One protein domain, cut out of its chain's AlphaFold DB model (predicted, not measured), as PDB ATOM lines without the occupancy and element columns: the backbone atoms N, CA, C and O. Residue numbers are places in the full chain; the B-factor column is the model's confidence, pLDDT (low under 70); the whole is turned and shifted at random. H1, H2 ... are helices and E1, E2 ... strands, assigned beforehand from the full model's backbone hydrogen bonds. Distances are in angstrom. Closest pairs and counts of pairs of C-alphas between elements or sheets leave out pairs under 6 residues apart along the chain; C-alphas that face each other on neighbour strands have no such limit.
ATOM      1  N   LYS A 586     255.998 306.251 244.409       93.12
ATOM      2  CA  LYS A 586     255.032 306.662 243.374       93.12
ATOM      3  C   LYS A 586     255.073 305.724 242.153       93.12
ATOM      4  O   LYS A 586     254.018 305.402 241.617       93.12
ATOM      5  N   ASP A 587     256.258 305.228 241.802       92.62
ATOM      6  CA  ASP A 587     256.498 304.341 240.662       92.62
ATOM      7  C   ASP A 587     255.919 302.948 240.997       92.62
ATOM      8  O   ASP A 587     255.094 302.386 240.277       92.62
ATOM      9  N   CYS A 588     256.171 302.449 242.214       89.31
ATOM     10  CA  CYS A 588     255.504 301.249 242.741       89.31
ATOM     11  C   CYS A 588     253.959 301.341 242.739       89.31
ATOM     12  O   CYS A 588     253.280 300.318 242.635       89.31
ATOM     13  N   LEU A 589     253.379 302.543 242.842       88.75
ATOM     14  CA  LEU A 589     251.928 302.759 242.739       88.75
ATOM     15  C   LEU A 589     251.402 302.759 241.294       88.75
ATOM     16  O   LEU A 589     250.177 302.720 241.128       88.75
ATOM     17  N   ALA A 590     252.268 302.802 240.277       87.50
ATOM     18  CA  ALA A 590     251.922 302.469 238.896       87.50
ATOM     19  C   ALA A 590     251.778 300.946 238.741       87.50
ATOM     20  O   ALA A 590     250.731 300.478 238.302       87.50
ATOM     21  N   LEU A 591     252.753 300.173 239.246       87.69
ATOM     22  CA  LEU A 591     252.727 298.699 239.238       87.69
ATOM     23  C   LEU A 591     251.509 298.096 239.960       87.69
ATOM     24  O   LEU A 591     250.981 297.071 239.537       87.69
ATOM     25  N   LEU A 592     251.094 298.712 241.072       84.31
ATOM     26  CA  LEU A 592     250.013 298.234 241.948       84.31
ATOM     27  C   LEU A 592     248.656 298.913 241.694       84.31
ATOM     28  O   LEU A 592     247.718 298.724 242.475       84.31
ATOM     29  N   GLY A 593     248.544 299.746 240.658       78.12
ATOM     30  CA  GLY A 593     247.279 300.386 240.307       78.12
ATOM     31  C   GLY A 593     246.213 299.378 239.853       78.12
ATOM     32  O   GLY A 593     246.551 298.286 239.396       78.12
ATOM     33  N   PRO A 594     244.914 299.733 239.911       68.62
ATOM     34  CA  PRO A 594     243.946 299.098 239.015       68.62
ATOM     35  C   PRO A 594     244.425 299.271 237.560       68.62
ATOM     36  O   PRO A 594     245.122 300.246 237.270       68.62
ATOM     37  N   GLY A 595     244.059 298.333 236.674       71.62
ATOM     38  CA  GLY A 595     244.606 298.136 235.312       71.62
ATOM     39  C   GLY A 595     244.323 299.232 234.272       71.62
ATOM     40  O   GLY A 595     244.080 298.940 233.109       71.62
ATOM     41  N   GLU A 596     244.318 300.486 234.707       81.94
ATOM     42  CA  GLU A 596     244.218 301.720 233.927       81.94
ATOM     43  C   GLU A 596     245.493 302.576 234.070       81.94
ATOM     44  O   GLU A 596     245.650 303.577 233.373       81.94
ATOM     45  N   LYS A 597     246.413 302.209 234.979       91.31
ATOM     46  CA  LYS A 597     247.676 302.927 235.177       91.31
ATOM     47  C   LYS A 597     248.779 302.415 234.259       91.31
ATOM     48  O   LYS A 597     249.173 301.256 234.332       91.31
ATOM     49  N   TRP A 598     249.329 303.338 233.486       94.69
ATOM     50  CA  TRP A 598     250.535 303.160 232.688       94.69
ATOM     51  C   TRP A 598     251.762 302.963 233.580       94.69
ATOM     52  O   TRP A 598     251.880 303.604 234.627       94.69
ATOM     53  N   TYR A 599     252.681 302.094 233.161       95.12
ATOM     54  CA  TYR A 599     253.981 301.944 233.814       95.12
ATOM     55  C   TYR A 599     254.917 303.060 233.342       95.12
ATOM     56  O   TYR A 599     255.056 303.283 232.138       95.12
ATOM     57  N   ASP A 600     255.566 303.740 234.285       94.44
ATOM     58  CA  ASP A 600     256.582 304.749 233.983       94.44
ATOM     59  C   ASP A 600     257.930 304.133 233.567       94.44
ATOM     60  O   ASP A 600     258.190 302.935 233.736       94.44
ATOM     61  N   ASP A 601     258.812 304.982 233.032       95.06
ATOM     62  CA  ASP A 601     260.154 304.597 232.590       95.06
ATOM     63  C   ASP A 601     260.953 303.889 233.699       95.06
ATOM     64  O   ASP A 601     261.642 302.905 233.432       95.06
ATOM     65  N   GLN A 602     260.857 304.344 234.956       94.88
ATOM     66  CA  GLN A 602     261.637 303.783 236.065       94.88
ATOM     67  C   GLN A 602     261.171 302.364 236.408       94.88
ATOM     68  O   GLN A 602     262.005 301.473 236.596       94.88
ATOM     69  N   CYS A 603     259.858 302.122 236.404       94.75
ATOM     70  CA  CYS A 603     259.256 300.800 236.543       94.75
ATOM     71  C   CYS A 603     259.737 299.839 235.454       94.75
ATOM     72  O   CYS A 603     260.210 298.741 235.761       94.75
ATOM     73  N   ILE A 604     259.644 300.249 234.186       95.81
ATOM     74  CA  ILE A 604     260.038 299.416 233.044       95.81
ATOM     75  C   ILE A 604     261.536 299.113 233.085       95.81
ATOM     76  O   ILE A 604     261.927 297.950 232.979       95.81
ATOM     77  N   ILE A 605     262.382 300.117 233.332       95.31
ATOM     78  CA  ILE A 605     263.831 299.931 233.466       95.31
ATOM     79  C   ILE A 605     264.154 298.988 234.627       95.31
ATOM     80  O   ILE A 605     264.950 298.067 234.450       95.31
ATOM     81  N   ALA A 606     263.560 299.179 235.807       95.56
ATOM     82  CA  ALA A 606     263.836 298.343 236.974       95.56
ATOM     83  C   ALA A 606     263.440 296.877 236.738       95.56
ATOM     84  O   ALA A 606     264.224 295.969 237.030       95.56
ATOM     85  N   LEU A 607     262.262 296.637 236.151       96.38
ATOM     86  CA  LEU A 607     261.785 295.295 235.820       96.38
ATOM     87  C   LEU A 607     262.633 294.631 234.726       96.38
ATOM     88  O   LEU A 607     263.004 293.467 234.865       96.38
ATOM     89  N   LEU A 608     263.018 295.358 233.675       96.62
ATOM     90  CA  LEU A 608     263.896 294.826 232.630       96.62
ATOM     91  C   LEU A 608     265.325 294.573 233.140       96.62
ATOM     92  O   LEU A 608     265.941 293.573 232.767       96.62
ATOM     93  N   ARG A 609     265.846 295.417 234.044       95.38
ATOM     94  CA  ARG A 609     267.127 295.176 234.731       95.38
ATOM     95  C   ARG A 609     267.053 293.922 235.606       95.38
ATOM     96  O   ARG A 609     268.018 293.164 235.615       95.38
ATOM     97  N   LEU A 610     265.925 293.655 236.272       95.56
ATOM     98  CA  LEU A 610     265.695 292.404 237.008       95.56
ATOM     99  C   LEU A 610     265.679 291.188 236.063       95.56
ATOM    100  O   LEU A 610     266.381 290.210 236.315       95.56
ATOM    101  N   VAL A 611     264.941 291.269 234.950       95.62
ATOM    102  CA  VAL A 611     264.869 290.218 233.918       95.62
ATOM    103  C   VAL A 611     266.256 289.876 233.361       95.62
ATOM    104  O   VAL A 611     266.622 288.702 233.306       95.62
ATOM    105  N   VAL A 612     267.063 290.880 233.009       95.31
ATOM    106  CA  VAL A 612     268.440 290.668 232.530       95.31
ATOM    107  C   VAL A 612     269.368 290.198 233.656       95.31
ATOM    108  O   VAL A 612     270.228 289.357 233.417       95.31
ATOM    109  N   ALA A 613     269.183 290.642 234.902       93.44
ATOM    110  CA  ALA A 613     269.979 290.166 236.037       93.44
ATOM    111  C   ALA A 613     269.731 288.690 236.393       93.44
ATOM    112  O   ALA A 613     270.629 288.042 236.929       93.44
ATOM    113  N   CYS A 614     268.573 288.123 236.039       92.50
ATOM    114  CA  CYS A 614     268.352 286.676 236.110       92.50
ATOM    115  C   CYS A 614     269.280 285.892 235.160       92.50
ATOM    116  O   CYS A 614     269.576 284.727 235.431       92.50
ATOM    117  N   ARG A 615     269.745 286.503 234.055       88.19
ATOM    118  CA  ARG A 615     270.668 285.920 233.062       88.19
ATOM    119  C   ARG A 615     271.609 286.989 232.469       88.19
ATOM    120  O   ARG A 615     271.463 287.361 231.308       88.19
ATOM    121  N   PRO A 616     272.628 287.450 233.220       85.19
ATOM    122  CA  PRO A 616     273.503 288.540 232.774       85.19
ATOM    123  C   PRO A 616     274.462 288.124 231.646       85.19
ATOM    124  O   PRO A 616     275.118 288.964 231.038       85.19
ATOM    125  N   GLN A 617     274.586 286.822 231.370       89.62
ATOM    126  CA  GLN A 617     275.405 286.310 230.277       89.62
ATOM    127  C   GLN A 617     274.621 286.372 228.966       89.62
ATOM    128  O   GLN A 617     273.585 285.732 228.825       89.62
ATOM    129  N   GLY A 618     275.144 287.125 227.999       90.19
ATOM    130  CA  GLY A 618     274.578 287.219 226.654       90.19
ATOM    131  C   GLY A 618     273.534 288.318 226.463       90.19
ATOM    132  O   GLY A 618     273.313 288.697 225.319       90.19
ATOM    133  N   PHE A 619     272.972 288.900 227.523       95.25
ATOM    134  CA  PHE A 619     271.977 289.971 227.411       95.25
ATOM    135  C   PHE A 619     272.531 291.348 227.784       95.25
ATOM    136  O   PHE A 619     273.245 291.494 228.774       95.25
ATOM    137  N   LEU A 620     272.160 292.369 227.010       95.38
ATOM    138  CA  LEU A 620     272.350 293.777 227.366       95.38
ATOM    139  C   LEU A 620     271.000 294.490 227.346       95.38
ATOM    140  O   LEU A 620     270.284 294.417 226.353       95.38
ATOM    141  N   LEU A 621     270.670 295.220 228.409       96.25
ATOM    142  CA  LEU A 621     269.573 296.182 228.371       96.25
ATOM    143  C   LEU A 621     270.109 297.535 227.895       96.25
ATOM    144  O   LEU A 621     271.043 298.071 228.495       96.25
ATOM    145  N   VAL A 622     269.516 298.080 226.836       94.31
ATOM    146  CA  VAL A 622     269.707 299.476 226.427       94.31
ATOM    147  C   VAL A 622     268.725 300.337 227.220       94.31
ATOM    148  O   VAL A 622     267.581 299.943 227.438       94.31
ATOM    149  N   ASP A 623     269.182 301.490 227.698       90.12
ATOM    150  CA  ASP A 623     268.347 302.395 228.489       90.12
ATOM    151  C   ASP A 623     267.313 303.107 227.584       90.12
ATOM    152  O   ASP A 623     267.719 303.594 226.523       90.12
ATOM    153  N   PRO A 624     266.016 303.199 227.958       87.00
ATOM    154  CA  PRO A 624     264.987 303.874 227.164       87.00
ATOM    155  C   PRO A 624     265.352 305.295 226.742       87.00
ATOM    156  O   PRO A 624     264.970 305.727 225.663       87.00
ATOM    157  N   LEU A 625     266.127 306.024 227.552       85.62
ATOM    158  CA  LEU A 625     266.560 307.389 227.228       85.62
ATOM    159  C   LEU A 625     267.485 307.459 226.000       85.62
ATOM    160  O   LEU A 625     267.634 308.520 225.396       85.62
ATOM    161  N   ILE A 626     268.113 306.340 225.627       85.00
ATOM    162  CA  ILE A 626     268.932 306.215 224.413       85.00
ATOM    163  C   ILE A 626     268.045 305.916 223.194       85.00
ATOM    164  O   ILE A 626     268.371 306.330 222.087       85.00
ATOM    165  N   THR A 627     266.932 305.203 223.376       80.88
ATOM    166  CA  THR A 627     266.038 304.760 222.290       80.88
ATOM    167  C   THR A 627     264.869 305.712 222.023       80.88
ATOM    168  O   THR A 627     264.360 305.725 220.906       80.88
ATOM    169  N   SER A 628     264.453 306.520 223.004       76.25
ATOM    170  CA  SER A 628     263.305 307.434 222.908       76.25
ATOM    171  C   SER A 628     263.617 308.772 222.232       76.25
ATOM    172  O   SER A 628     262.704 309.545 221.950       76.25
ATOM    173  N   SER A 629     264.888 309.070 221.948       73.38
ATOM    174  CA  SER A 629     265.274 310.281 221.225       73.38
ATOM    175  C   SER A 629     265.064 310.093 219.713       73.38
ATOM    176  O   SER A 629     265.849 309.379 219.082       73.38
ATOM    177  N   PRO A 630     264.078 310.761 219.078       53.94
ATOM    178  CA  PRO A 630     263.787 310.572 217.652       53.94
ATOM    179  C   PRO A 630     264.914 311.082 216.738       53.94
ATOM    180  O   PRO A 630     264.977 310.718 215.566       53.94
ATOM    181  N   THR A 631     265.818 311.916 217.261       49.78
ATOM    182  CA  THR A 631     267.006 312.419 216.556       49.78
ATOM    183  C   THR A 631     268.275 311.619 216.851       49.78
ATOM    184  O   THR A 631     269.234 311.724 216.088       49.78
ATOM    185  N   ALA A 632     268.294 310.805 217.914       57.94
ATOM    186  CA  ALA A 632     269.425 309.962 218.299       57.94
ATOM    187  C   ALA A 632     269.084 308.465 218.219       57.94
ATOM    188  O   ALA A 632     269.499 307.675 219.067       57.94
ATOM    189  N   GLY A 633     268.380 308.066 217.151       66.12
ATOM    190  CA  GLY A 633     268.290 306.661 216.759       66.12
ATOM    191  C   GLY A 633     269.684 306.025 216.754       66.12
ATOM    192  O   GLY A 633     270.649 306.640 216.291       66.12
ATOM    193  N   LEU A 634     269.790 304.818 217.322       74.94
ATOM    194  CA  LEU A 634     271.064 304.163 217.621       74.94
ATOM    195  C   LEU A 634     272.024 304.214 216.434       74.94
ATOM    196  O   LEU A 634     271.795 303.582 215.400       74.94
ATOM    197  N   SER A 635     273.122 304.957 216.604       83.75
ATOM    198  CA  SER A 635     274.111 305.109 215.545       83.75
ATOM    199  C   SER A 635     274.633 303.730 215.133       83.75
ATOM    200  O   SER A 635     274.793 302.847 215.978       83.75
ATOM    201  N   ALA A 636     274.959 303.530 213.852       81.88
ATOM    202  CA  ALA A 636     275.517 302.255 213.382       81.88
ATOM    203  C   ALA A 636     276.747 301.817 214.212       81.88
ATOM    204  O   ALA A 636     276.973 300.630 214.446       81.88
ATOM    205  N   ARG A 637     277.501 302.793 214.742       85.38
ATOM    206  CA  ARG A 637     278.627 302.580 215.657       85.38
ATOM    207  C   ARG A 637     278.191 302.059 217.029       85.38
ATOM    208  O   ARG A 637     278.853 301.167 217.558       85.38
ATOM    209  N   ASP A 638     277.124 302.598 217.609       85.56
ATOM    210  CA  ASP A 638     276.610 302.150 218.907       85.56
ATOM    211  C   ASP A 638     275.903 300.800 218.789       85.56
ATOM    212  O   ASP A 638     276.162 299.922 219.607       85.56
ATOM    213  N   SER A 639     275.144 300.568 217.716       84.81
ATOM    214  CA  SER A 639     274.589 299.255 217.362       84.81
ATOM    215  C   SER A 639     275.685 298.188 217.232       84.81
ATOM    216  O   SER A 639     275.613 297.147 217.888       84.81
ATOM    217  N   ALA A 640     276.762 298.463 216.486       85.50
ATOM    218  CA  ALA A 640     277.913 297.560 216.394       85.50
ATOM    219  C   ALA A 640     278.612 297.357 217.755       85.50
ATOM    220  O   ALA A 640     278.981 296.236 218.121       85.50
ATOM    221  N   ARG A 641     278.758 298.421 218.555       88.62
ATOM    222  CA  ARG A 641     279.352 298.353 219.899       88.62
ATOM    223  C   ARG A 641     278.503 297.525 220.863       88.62
ATOM    224  O   ARG A 641     279.071 296.789 221.666       88.62
ATOM    225  N   ILE A 642     277.180 297.614 220.773       89.06
ATOM    226  CA  ILE A 642     276.224 296.814 221.540       89.06
ATOM    227  C   ILE A 642     276.350 295.341 221.140       89.06
ATOM    228  O   ILE A 642     276.681 294.516 221.990       89.06
ATOM    229  N   ARG A 643     276.227 295.006 219.847       87.38
ATOM    230  CA  ARG A 643     276.349 293.615 219.366       87.38
ATOM    231  C   ARG A 643     277.703 292.971 219.670       87.38
ATOM    232  O   ARG A 643     277.754 291.779 219.941       87.38
ATOM    233  N   SER A 644     278.794 293.740 219.697       89.12
ATOM    234  CA  SER A 644     280.114 293.215 220.098       89.12
ATOM    235  C   SER A 644     280.224 292.837 221.586       89.12
ATOM    236  O   SER A 644     281.219 292.237 221.988       89.12
ATOM    237  N   ARG A 645     279.231 293.194 222.417       90.19
ATOM    238  CA  ARG A 645     279.228 292.986 223.875       90.19
ATOM    239  C   ARG A 645     278.192 291.977 224.373       90.19
ATOM    240  O   ARG A 645     278.340 291.496 225.493       90.19
ATOM    241  N   CYS A 646     277.162 291.660 223.591       92.31
ATOM    242  CA  CYS A 646     276.067 290.780 224.007       92.31
ATOM    243  C   CYS A 646     275.535 289.924 222.851       92.31
ATOM    244  O   CYS A 646     275.517 290.363 221.706       92.31
ATOM    245  N   ALA A 647     275.039 288.728 223.177       92.50
ATOM    246  CA  ALA A 647     274.358 287.813 222.260       92.50
ATOM    247  C   ALA A 647     272.955 288.303 221.840       92.50
ATOM    248  O   ALA A 647     272.443 287.898 220.799       92.50
ATOM    249  N   THR A 648     272.314 289.155 222.641       94.81
ATOM    250  CA  THR A 648     271.060 289.850 222.323       94.81
ATOM    251  C   THR A 648     270.977 291.129 223.153       94.81
ATOM    252  O   THR A 648     271.210 291.099 224.362       94.81
ATOM    253  N   ALA A 649     270.630 292.250 222.526       95.50
ATOM    254  CA  ALA A 649     270.269 293.465 223.243       95.50
ATOM    255  C   ALA A 649     268.749 293.645 223.274       95.50
ATOM    256  O   ALA A 649     268.065 293.392 222.282       95.50
ATOM    257  N   LEU A 650     268.245 294.087 224.422       96.62
ATOM    258  CA  LEU A 650     266.855 294.454 224.655       96.62
ATOM    259  C   LEU A 650     266.752 295.979 224.652       96.62
ATOM    260  O   LEU A 650     267.532 296.657 225.322       96.62
ATOM    261  N   LEU A 651     265.803 296.498 223.883       96.31
ATOM    262  CA  LEU A 651     265.625 297.913 223.587       96.31
ATOM    263  C   LEU A 651     264.175 298.303 223.901       96.31
ATOM    264  O   LEU A 651     263.343 298.302 222.997       96.31
ATOM    265  N   PRO A 652     263.829 298.588 225.165       96.56
ATOM    266  CA  PRO A 652     262.546 299.210 225.484       96.56
ATOM    267  C   PRO A 652     262.418 300.543 224.736       96.56
ATOM    268  O   PRO A 652     263.270 301.421 224.879       96.56
ATOM    269  N   VAL A 653     261.374 300.690 223.927       94.69
ATOM    270  CA  VAL A 653     261.050 301.929 223.211       94.69
ATOM    271  C   VAL A 653     259.722 302.443 223.750       94.69
ATOM    272  O   VAL A 653     258.741 301.703 223.767       94.69
ATOM    273  N   ASN A 654     259.705 303.702 224.182       94.56
ATOM    274  CA  ASN A 654     258.478 304.419 224.507       94.56
ATOM    275  C   ASN A 654     258.135 305.324 223.313       94.56
ATOM    276  O   ASN A 654     258.844 306.299 223.053       94.56
ATOM    277  N   VAL A 655     257.117 304.947 222.543       92.06
ATOM    278  CA  VAL A 655     256.627 305.688 221.377       92.06
ATOM    279  C   VAL A 655     255.711 306.803 221.867       92.06
ATOM    280  O   VAL A 655     254.787 306.558 222.639       92.06
ATOM    281  N   ASP A 656     256.007 308.036 221.453       89.50
ATOM    282  CA  ASP A 656     255.252 309.257 221.774       89.50
ATOM    283  C   ASP A 656     254.996 309.509 223.277       89.50
ATOM    284  O   ASP A 656     254.140 310.306 223.638       89.50
ATOM    285  N   GLN A 657     255.781 308.874 224.163       90.75
ATOM    286  CA  GLN A 657     255.587 308.834 225.627       90.75
ATOM    287  C   GLN A 657     254.288 308.137 226.084       90.75
ATOM    288  O   GLN A 657     254.003 308.096 227.283       90.75
ATOM    289  N   GLU A 658     253.533 307.557 225.148       92.31
ATOM    290  CA  GLU A 658     252.205 306.976 225.353       92.31
ATOM    291  C   GLU A 658     252.136 305.473 225.051       92.31
ATOM    292  O   GLU A 658     251.080 304.884 225.251       92.31
ATOM    293  N   HIS A 659     253.196 304.810 224.569       94.56
ATOM    294  CA  HIS A 659     253.125 303.372 224.272       94.56
ATOM    295  C   HIS A 659     254.472 302.653 224.353       94.56
ATOM    296  O   HIS A 659     255.443 303.032 223.701       94.56
ATOM    297  N   TRP A 660     254.520 301.560 225.114       95.94
ATOM    298  CA  TRP A 660     255.717 300.734 225.267       95.94
ATOM    299  C   TRP A 660     255.747 299.571 224.277       95.94
ATOM    300  O   TRP A 660     254.827 298.754 224.235       95.94
ATOM    301  N   LEU A 661     256.866 299.439 223.566       96.25
ATOM    302  CA  LEU A 661     257.198 298.260 222.768       96.25
ATOM    303  C   LEU A 661     258.635 297.796 223.042       96.25
ATOM    304  O   LEU A 661     259.474 298.545 223.554       96.25
ATOM    305  N   LEU A 662     258.943 296.549 222.683       97.12
ATOM    306  CA  LEU A 662     260.268 295.963 222.874       97.12
ATOM    307  C   LEU A 662     260.980 295.754 221.535       97.12
ATOM    308  O   LEU A 662     260.656 294.840 220.779       97.12
ATOM    309  N   GLY A 663     262.014 296.547 221.270       96.00
ATOM    310  CA  GLY A 663     263.015 296.214 220.264       96.00
ATOM    311  C   GLY A 663     263.973 295.136 220.771       96.00
ATOM    312  O   GLY A 663     264.372 295.124 221.937       96.00
ATOM    313  N   VAL A 664     264.364 294.223 219.891       95.56
ATOM    314  CA  VAL A 664     265.290 293.128 220.185       95.56
ATOM    315  C   VAL A 664     266.312 293.060 219.064       95.56
ATOM    316  O   VAL A 664     265.978 292.814 217.906       95.56
ATOM    317  N   LEU A 665     267.572 293.294 219.416       94.12
ATOM    318  CA  LEU A 665     268.696 293.261 218.492       94.12
ATOM    319  C   LEU A 665     269.490 291.972 218.743       94.12
ATOM    320  O   LEU A 665     270.281 291.931 219.693       94.12
ATOM    321  N   PRO A 666     269.288 290.906 217.947       91.69
ATOM    322  CA  PRO A 666     270.111 289.710 218.055       91.69
ATOM    323  C   PRO A 666     271.573 290.045 217.724       91.69
ATOM    324  O   PRO A 666     271.869 290.959 216.946       91.69
ATOM    325  N   ALA A 667     272.514 289.307 218.309       85.12
ATOM    326  CA  ALA A 667     273.898 289.374 217.864       85.12
ATOM    327  C   ALA A 667     274.017 288.880 216.424       85.12
ATOM    328  O   ALA A 667     273.347 287.925 216.028       85.12
ATOM    329  N   GLN A 668     274.938 289.489 215.676       77.94
ATOM    330  CA  GLN A 668     275.298 289.026 214.344       77.94
ATOM    331  C   GLN A 668     275.710 287.556 214.403       77.94
ATOM    332  O   GLN A 668     276.715 287.184 215.020       77.94
ATOM    333  N   SER A 669     274.928 286.709 213.744       65.75
ATOM    334  CA  SER A 669     275.334 285.351 213.441       65.75
ATOM    335  C   SER A 669     276.532 285.424 212.500       65.75
ATOM    336  O   SER A 669     276.380 285.758 211.332       65.75
ATOM    337  N   THR A 679     268.737 293.901 211.303       84.44
ATOM    338  CA  THR A 679     267.369 293.589 211.696       84.44
ATOM    339  C   THR A 679     267.192 293.783 213.200       84.44
ATOM    340  O   THR A 679     267.716 293.038 214.028       84.44
ATOM    341  N   VAL A 680     266.433 294.819 213.556       88.94
ATOM    342  CA  VAL A 680     265.840 294.972 214.887       88.94
ATOM    343  C   VAL A 680     264.465 294.317 214.834       88.94
ATOM    344  O   VAL A 680     263.614 294.725 214.044       88.94
ATOM    345  N   LEU A 681     264.236 293.303 215.662       92.19
ATOM    346  CA  LEU A 681     262.918 292.693 215.811       92.19
ATOM    347  C   LEU A 681     262.094 293.565 216.762       92.19
ATOM    348  O   LEU A 681     262.468 293.722 217.922       92.19
ATOM    349  N   LEU A 682     260.999 294.147 216.277       94.31
ATOM    350  CA  LEU A 682     260.082 294.941 217.097       94.31
ATOM    351  C   LEU A 682     258.924 294.060 217.574       94.31
ATOM    352  O   LEU A 682     258.227 293.443 216.769       94.31
ATOM    353  N   TYR A 683     258.723 294.014 218.888       94.19
ATOM    354  CA  TYR A 683     257.605 293.349 219.543       94.19
ATOM    355  C   TYR A 683     256.670 294.417 220.101       94.19
ATOM    356  O   TYR A 683     256.965 295.047 221.117       94.19
ATOM    357  N   ASP A 684     255.556 294.606 219.408       95.06
ATOM    358  CA  ASP A 684     254.498 295.552 219.741       95.06
ATOM    359  C   ASP A 684     253.220 294.771 220.087       95.06
ATOM    360  O   ASP A 684     252.817 293.867 219.348       95.06
ATOM    361  N   SER A 685     252.618 295.081 221.235       93.75
ATOM    362  CA  SER A 685     251.376 294.470 221.720       93.75
ATOM    363  C   SER A 685     250.106 295.209 221.269       93.75
ATOM    364  O   SER A 685     249.017 294.656 221.401       93.75
ATOM    365  N   LEU A 686     250.239 296.397 220.664       90.88
ATOM    366  CA  LEU A 686     249.192 297.097 219.908       90.88
ATOM    367  C   LEU A 686     249.713 297.416 218.497       90.88
ATOM    368  O   LEU A 686     249.929 298.585 218.180       90.88
ATOM    369  N   PRO A 687     249.911 296.401 217.630       78.69
ATOM    370  CA  PRO A 687     250.551 296.590 216.334       78.69
ATOM    371  C   PRO A 687     249.827 297.651 215.500       78.69
ATOM    372  O   PRO A 687     248.723 297.426 214.989       78.69
ATOM    373  N   ALA A 688     250.470 298.810 215.338       65.00
ATOM    374  CA  ALA A 688     249.940 299.886 214.514       65.00
ATOM    375  C   ALA A 688     249.703 299.386 213.078       65.00
ATOM    376  O   ALA A 688     250.500 298.621 212.527       65.00
ATOM    377  N   GLN A 689     248.622 299.850 212.440       53.28
ATOM    378  CA  GLN A 689     248.126 299.341 211.147       53.28
ATOM    379  C   GLN A 689     249.026 299.658 209.924       53.28
ATOM    380  O   GLN A 689     248.554 299.633 208.790       53.28
ATOM    381  N   GLY A 690     250.311 299.964 210.138       54.31
ATOM    382  CA  GLY A 690     251.302 300.298 209.110       54.31
ATOM    383  C   GLY A 690     252.586 299.456 209.116       54.31
ATOM    384  O   GLY A 690     253.413 299.658 208.231       54.31
ATOM    385  N   TYR A 691     252.783 298.526 210.061       55.19
ATOM    386  CA  TYR A 691     253.971 297.659 210.074       55.19
ATOM    387  C   TYR A 691     253.782 296.405 209.204       55.19
ATOM    388  O   TYR A 691     252.749 295.735 209.260       55.19
ATOM    389  N   GLU A 692     254.787 296.077 208.386       43.69
ATOM    390  CA  GLU A 692     254.697 295.005 207.389       43.69
ATOM    391  C   GLU A 692     254.699 293.610 208.053       43.69
ATOM    392  O   GLU A 692     255.617 293.227 208.778       43.69
ATOM    393  N   LYS A 693     253.616 292.849 207.851       45.91
ATOM    394  CA  LYS A 693     253.177 291.781 208.773       45.91
ATOM    395  C   LYS A 693     253.777 290.389 208.487       45.91
ATOM    396  O   LYS A 693     253.069 289.387 208.514       45.91
ATOM    397  N   THR A 694     255.068 290.300 208.164       41.00
ATOM    398  CA  THR A 694     255.630 289.147 207.421       41.00
ATOM    399  C   THR A 694     256.247 288.001 208.237       41.00
ATOM    400  O   THR A 694     256.533 286.961 207.647       41.00
ATOM    401  N   ALA A 695     256.407 288.110 209.564       37.12
ATOM    402  CA  ALA A 695     256.992 287.024 210.384       37.12
ATOM    403  C   ALA A 695     256.257 286.686 211.699       37.12
ATOM    404  O   ALA A 695     256.474 285.617 212.265       37.12
ATOM    405  N   MET A 696     255.390 287.569 212.204       45.66
ATOM    406  CA  MET A 696     254.881 287.497 213.586       45.66
ATOM    407  C   MET A 696     253.447 286.980 213.724       45.66
ATOM    408  O   MET A 696     252.885 287.003 214.813       45.66
ATOM    409  N   ASP A 697     252.855 286.436 212.663       44.41
ATOM    410  CA  ASP A 697     251.419 286.139 212.619       44.41
ATOM    411  C   ASP A 697     250.945 285.064 213.629       44.41
ATOM    412  O   ASP A 697     249.747 284.916 213.842       44.41
ATOM    413  N   HIS A 698     251.850 284.339 214.302       39.91
ATOM    414  CA  HIS A 698     251.508 283.424 215.402       39.91
ATOM    415  C   HIS A 698     251.599 284.082 216.793       39.91
ATOM    416  O   HIS A 698     250.687 283.918 217.601       39.91
ATOM    417  N   ILE A 699     252.654 284.864 217.064       46.03
ATOM    418  CA  ILE A 699     252.805 285.595 218.336       46.03
ATOM    419  C   ILE A 699     251.844 286.785 218.373       46.03
ATOM    420  O   ILE A 699     251.162 286.959 219.376       46.03
ATOM    421  N   SER A 700     251.688 287.535 217.276       46.84
ATOM    422  CA  SER A 700     250.667 288.580 217.165       46.84
ATOM    423  C   SER A 700     249.260 288.007 217.326       46.84
ATOM    424  O   SER A 700     248.507 288.553 218.102       46.84
ATOM    425  N   ARG A 701     248.893 286.845 216.762       51.25
ATOM    426  CA  ARG A 701     247.562 286.251 217.053       51.25
ATOM    427  C   ARG A 701     247.344 285.883 218.531       51.25
ATOM    428  O   ARG A 701     246.194 285.778 218.961       51.25
ATOM    429  N   LEU A 702     248.422 285.670 219.285       49.41
ATOM    430  CA  LEU A 702     248.395 285.452 220.731       49.41
ATOM    431  C   LEU A 702     248.304 286.796 221.482       49.41
ATOM    432  O   LEU A 702     247.460 286.928 222.363       49.41
ATOM    433  N   LEU A 703     249.089 287.808 221.088       53.12
ATOM    434  CA  LEU A 703     249.151 289.149 221.696       53.12
ATOM    435  C   LEU A 703     247.972 290.077 221.334       53.12
ATOM    436  O   LEU A 703     247.480 290.775 222.217       53.12
ATOM    437  N   ASP A 704     247.441 290.005 220.107       51.97
ATOM    438  CA  ASP A 704     246.264 290.731 219.573       51.97
ATOM    439  C   ASP A 704     244.982 290.451 220.395       51.97
ATOM    440  O   ASP A 704     243.956 291.106 220.220       51.97
ATOM    441  N   ARG A 705     245.011 289.436 221.274       55.09
ATOM    442  CA  ARG A 705     243.944 289.100 222.234       55.09
ATOM    443  C   ARG A 705     244.297 289.395 223.691       55.09
ATOM    444  O   ARG A 705     243.425 289.257 224.547       55.09
ATOM    445  N   LEU A 706     245.555 289.711 223.983       62.94
ATOM    446  CA  LEU A 706     246.075 289.843 225.341       62.94
ATOM    447  C   LEU A 706     246.145 291.301 225.799       62.94
ATOM    448  O   LEU A 706     245.813 291.556 226.956       62.94
ATOM    449  N   GLN A 707     246.499 292.258 224.930       80.69
ATOM    450  CA  GLN A 707     246.408 293.674 225.294       80.69
ATOM    451  C   GLN A 707     244.966 294.184 225.164       80.69
ATOM    452  O   GLN A 707     244.535 294.653 224.112       80.69
ATOM    453  N   ALA A 708     244.210 294.085 226.259       81.62
ATOM    454  CA  ALA A 708     242.842 294.594 226.341       81.62
ATOM    455  C   ALA A 708     242.779 296.115 226.588       81.62
ATOM    456  O   ALA A 708     241.781 296.741 226.229       81.62
ATOM    457  N   ASN A 709     243.819 296.708 227.189       88.94
ATOM    458  CA  ASN A 709     243.916 298.140 227.473       88.94
ATOM    459  C   ASN A 709     245.278 298.712 227.034       88.94
ATOM    460  O   ASN A 709     246.304 298.058 227.194       88.94
TER     461      ASN A 709
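Overview. This is residues 586 to 669 and 679 to 709 of the 990 residues of the protein "ULP_PROTEASE domain-containing protein" of Diaporthe ampelina (UniProt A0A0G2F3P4). A twisted four-stranded sheet has the long hairpin of E2 and E3 at its core, with the short strands E1 and E4 at its edges. H2 packs along the E1 side of the sheet, H1 sits beyond the start of H2, and H3 packs on the opposite face. The 115 printed residues run H1 H2 E1 H3 H4 E2 E3 E4 H5; the mixed sheet has the order E1, E2, E3, E4, and the class is mixed, helices and strands. The whole is compact, with a radius of gyration of the C-alphas of 15.0 A and spans of 41 by 36 by 31 A.

Along the chain. H1, residues 586 to 591, begins at C-alpha 586 (255.032, 306.662, 243.374). H2, residues 601 to 613, is 17.8 A long. E1, 619 to 621, H3, 624 to 627, and H4, 636 to 643, follow. E2, 648 to 655, is 21.4 A long and E3, 659 to 666, 22.7 A. E4 is 681 to 683, and H5, 699 to 703, ends at C-alpha 703 (249.151, 289.149, 221.696).

Arrangement. E2 and E3 form an antiparallel hairpin, with N 651 and O 663 2.8 A apart. E1 is parallel to E2, with N 650 and O 620 at 2.8 A; E1, H3, H4 and E2 form a strand-helix-strand unit, two parallel neighbour strands with helices between, its crossover right-handed. E4 is antiparallel to E3, with N 664 and O 681 at 2.8 A. H2 is on the sheet over none of its strands, at a height of 4.1 A, only just above the sheet's level. H3, on the opposite face, is only just over E2, with the C-alphas of Pro 624 and Pro 652 closest at 5.5 A. H4 only grazes the sheet, with residues 639 to 643. H1 touches residues 602 to 603 of H2, closest at the C-alphas of Asp 587 and Cys 603, 6.1 A. H5 is not on the sheet and touches no helix. Every O i to N i+4 pair is within hydrogen-bond range in H1, H2, H4 and H5; H3 is too short for one.

Size, cuts and confidence. The C-alphas farthest apart are those of Pro 594 and Ser 669, 42.8 A. Residues 670 to 678 are not printed, and C-alphas 669 and 679 are 11.6 A apart across this cut. The link from E4 to H5 is long. Confidence is under 70 at residues 594, 630 to 633, 669 and 688 to 706.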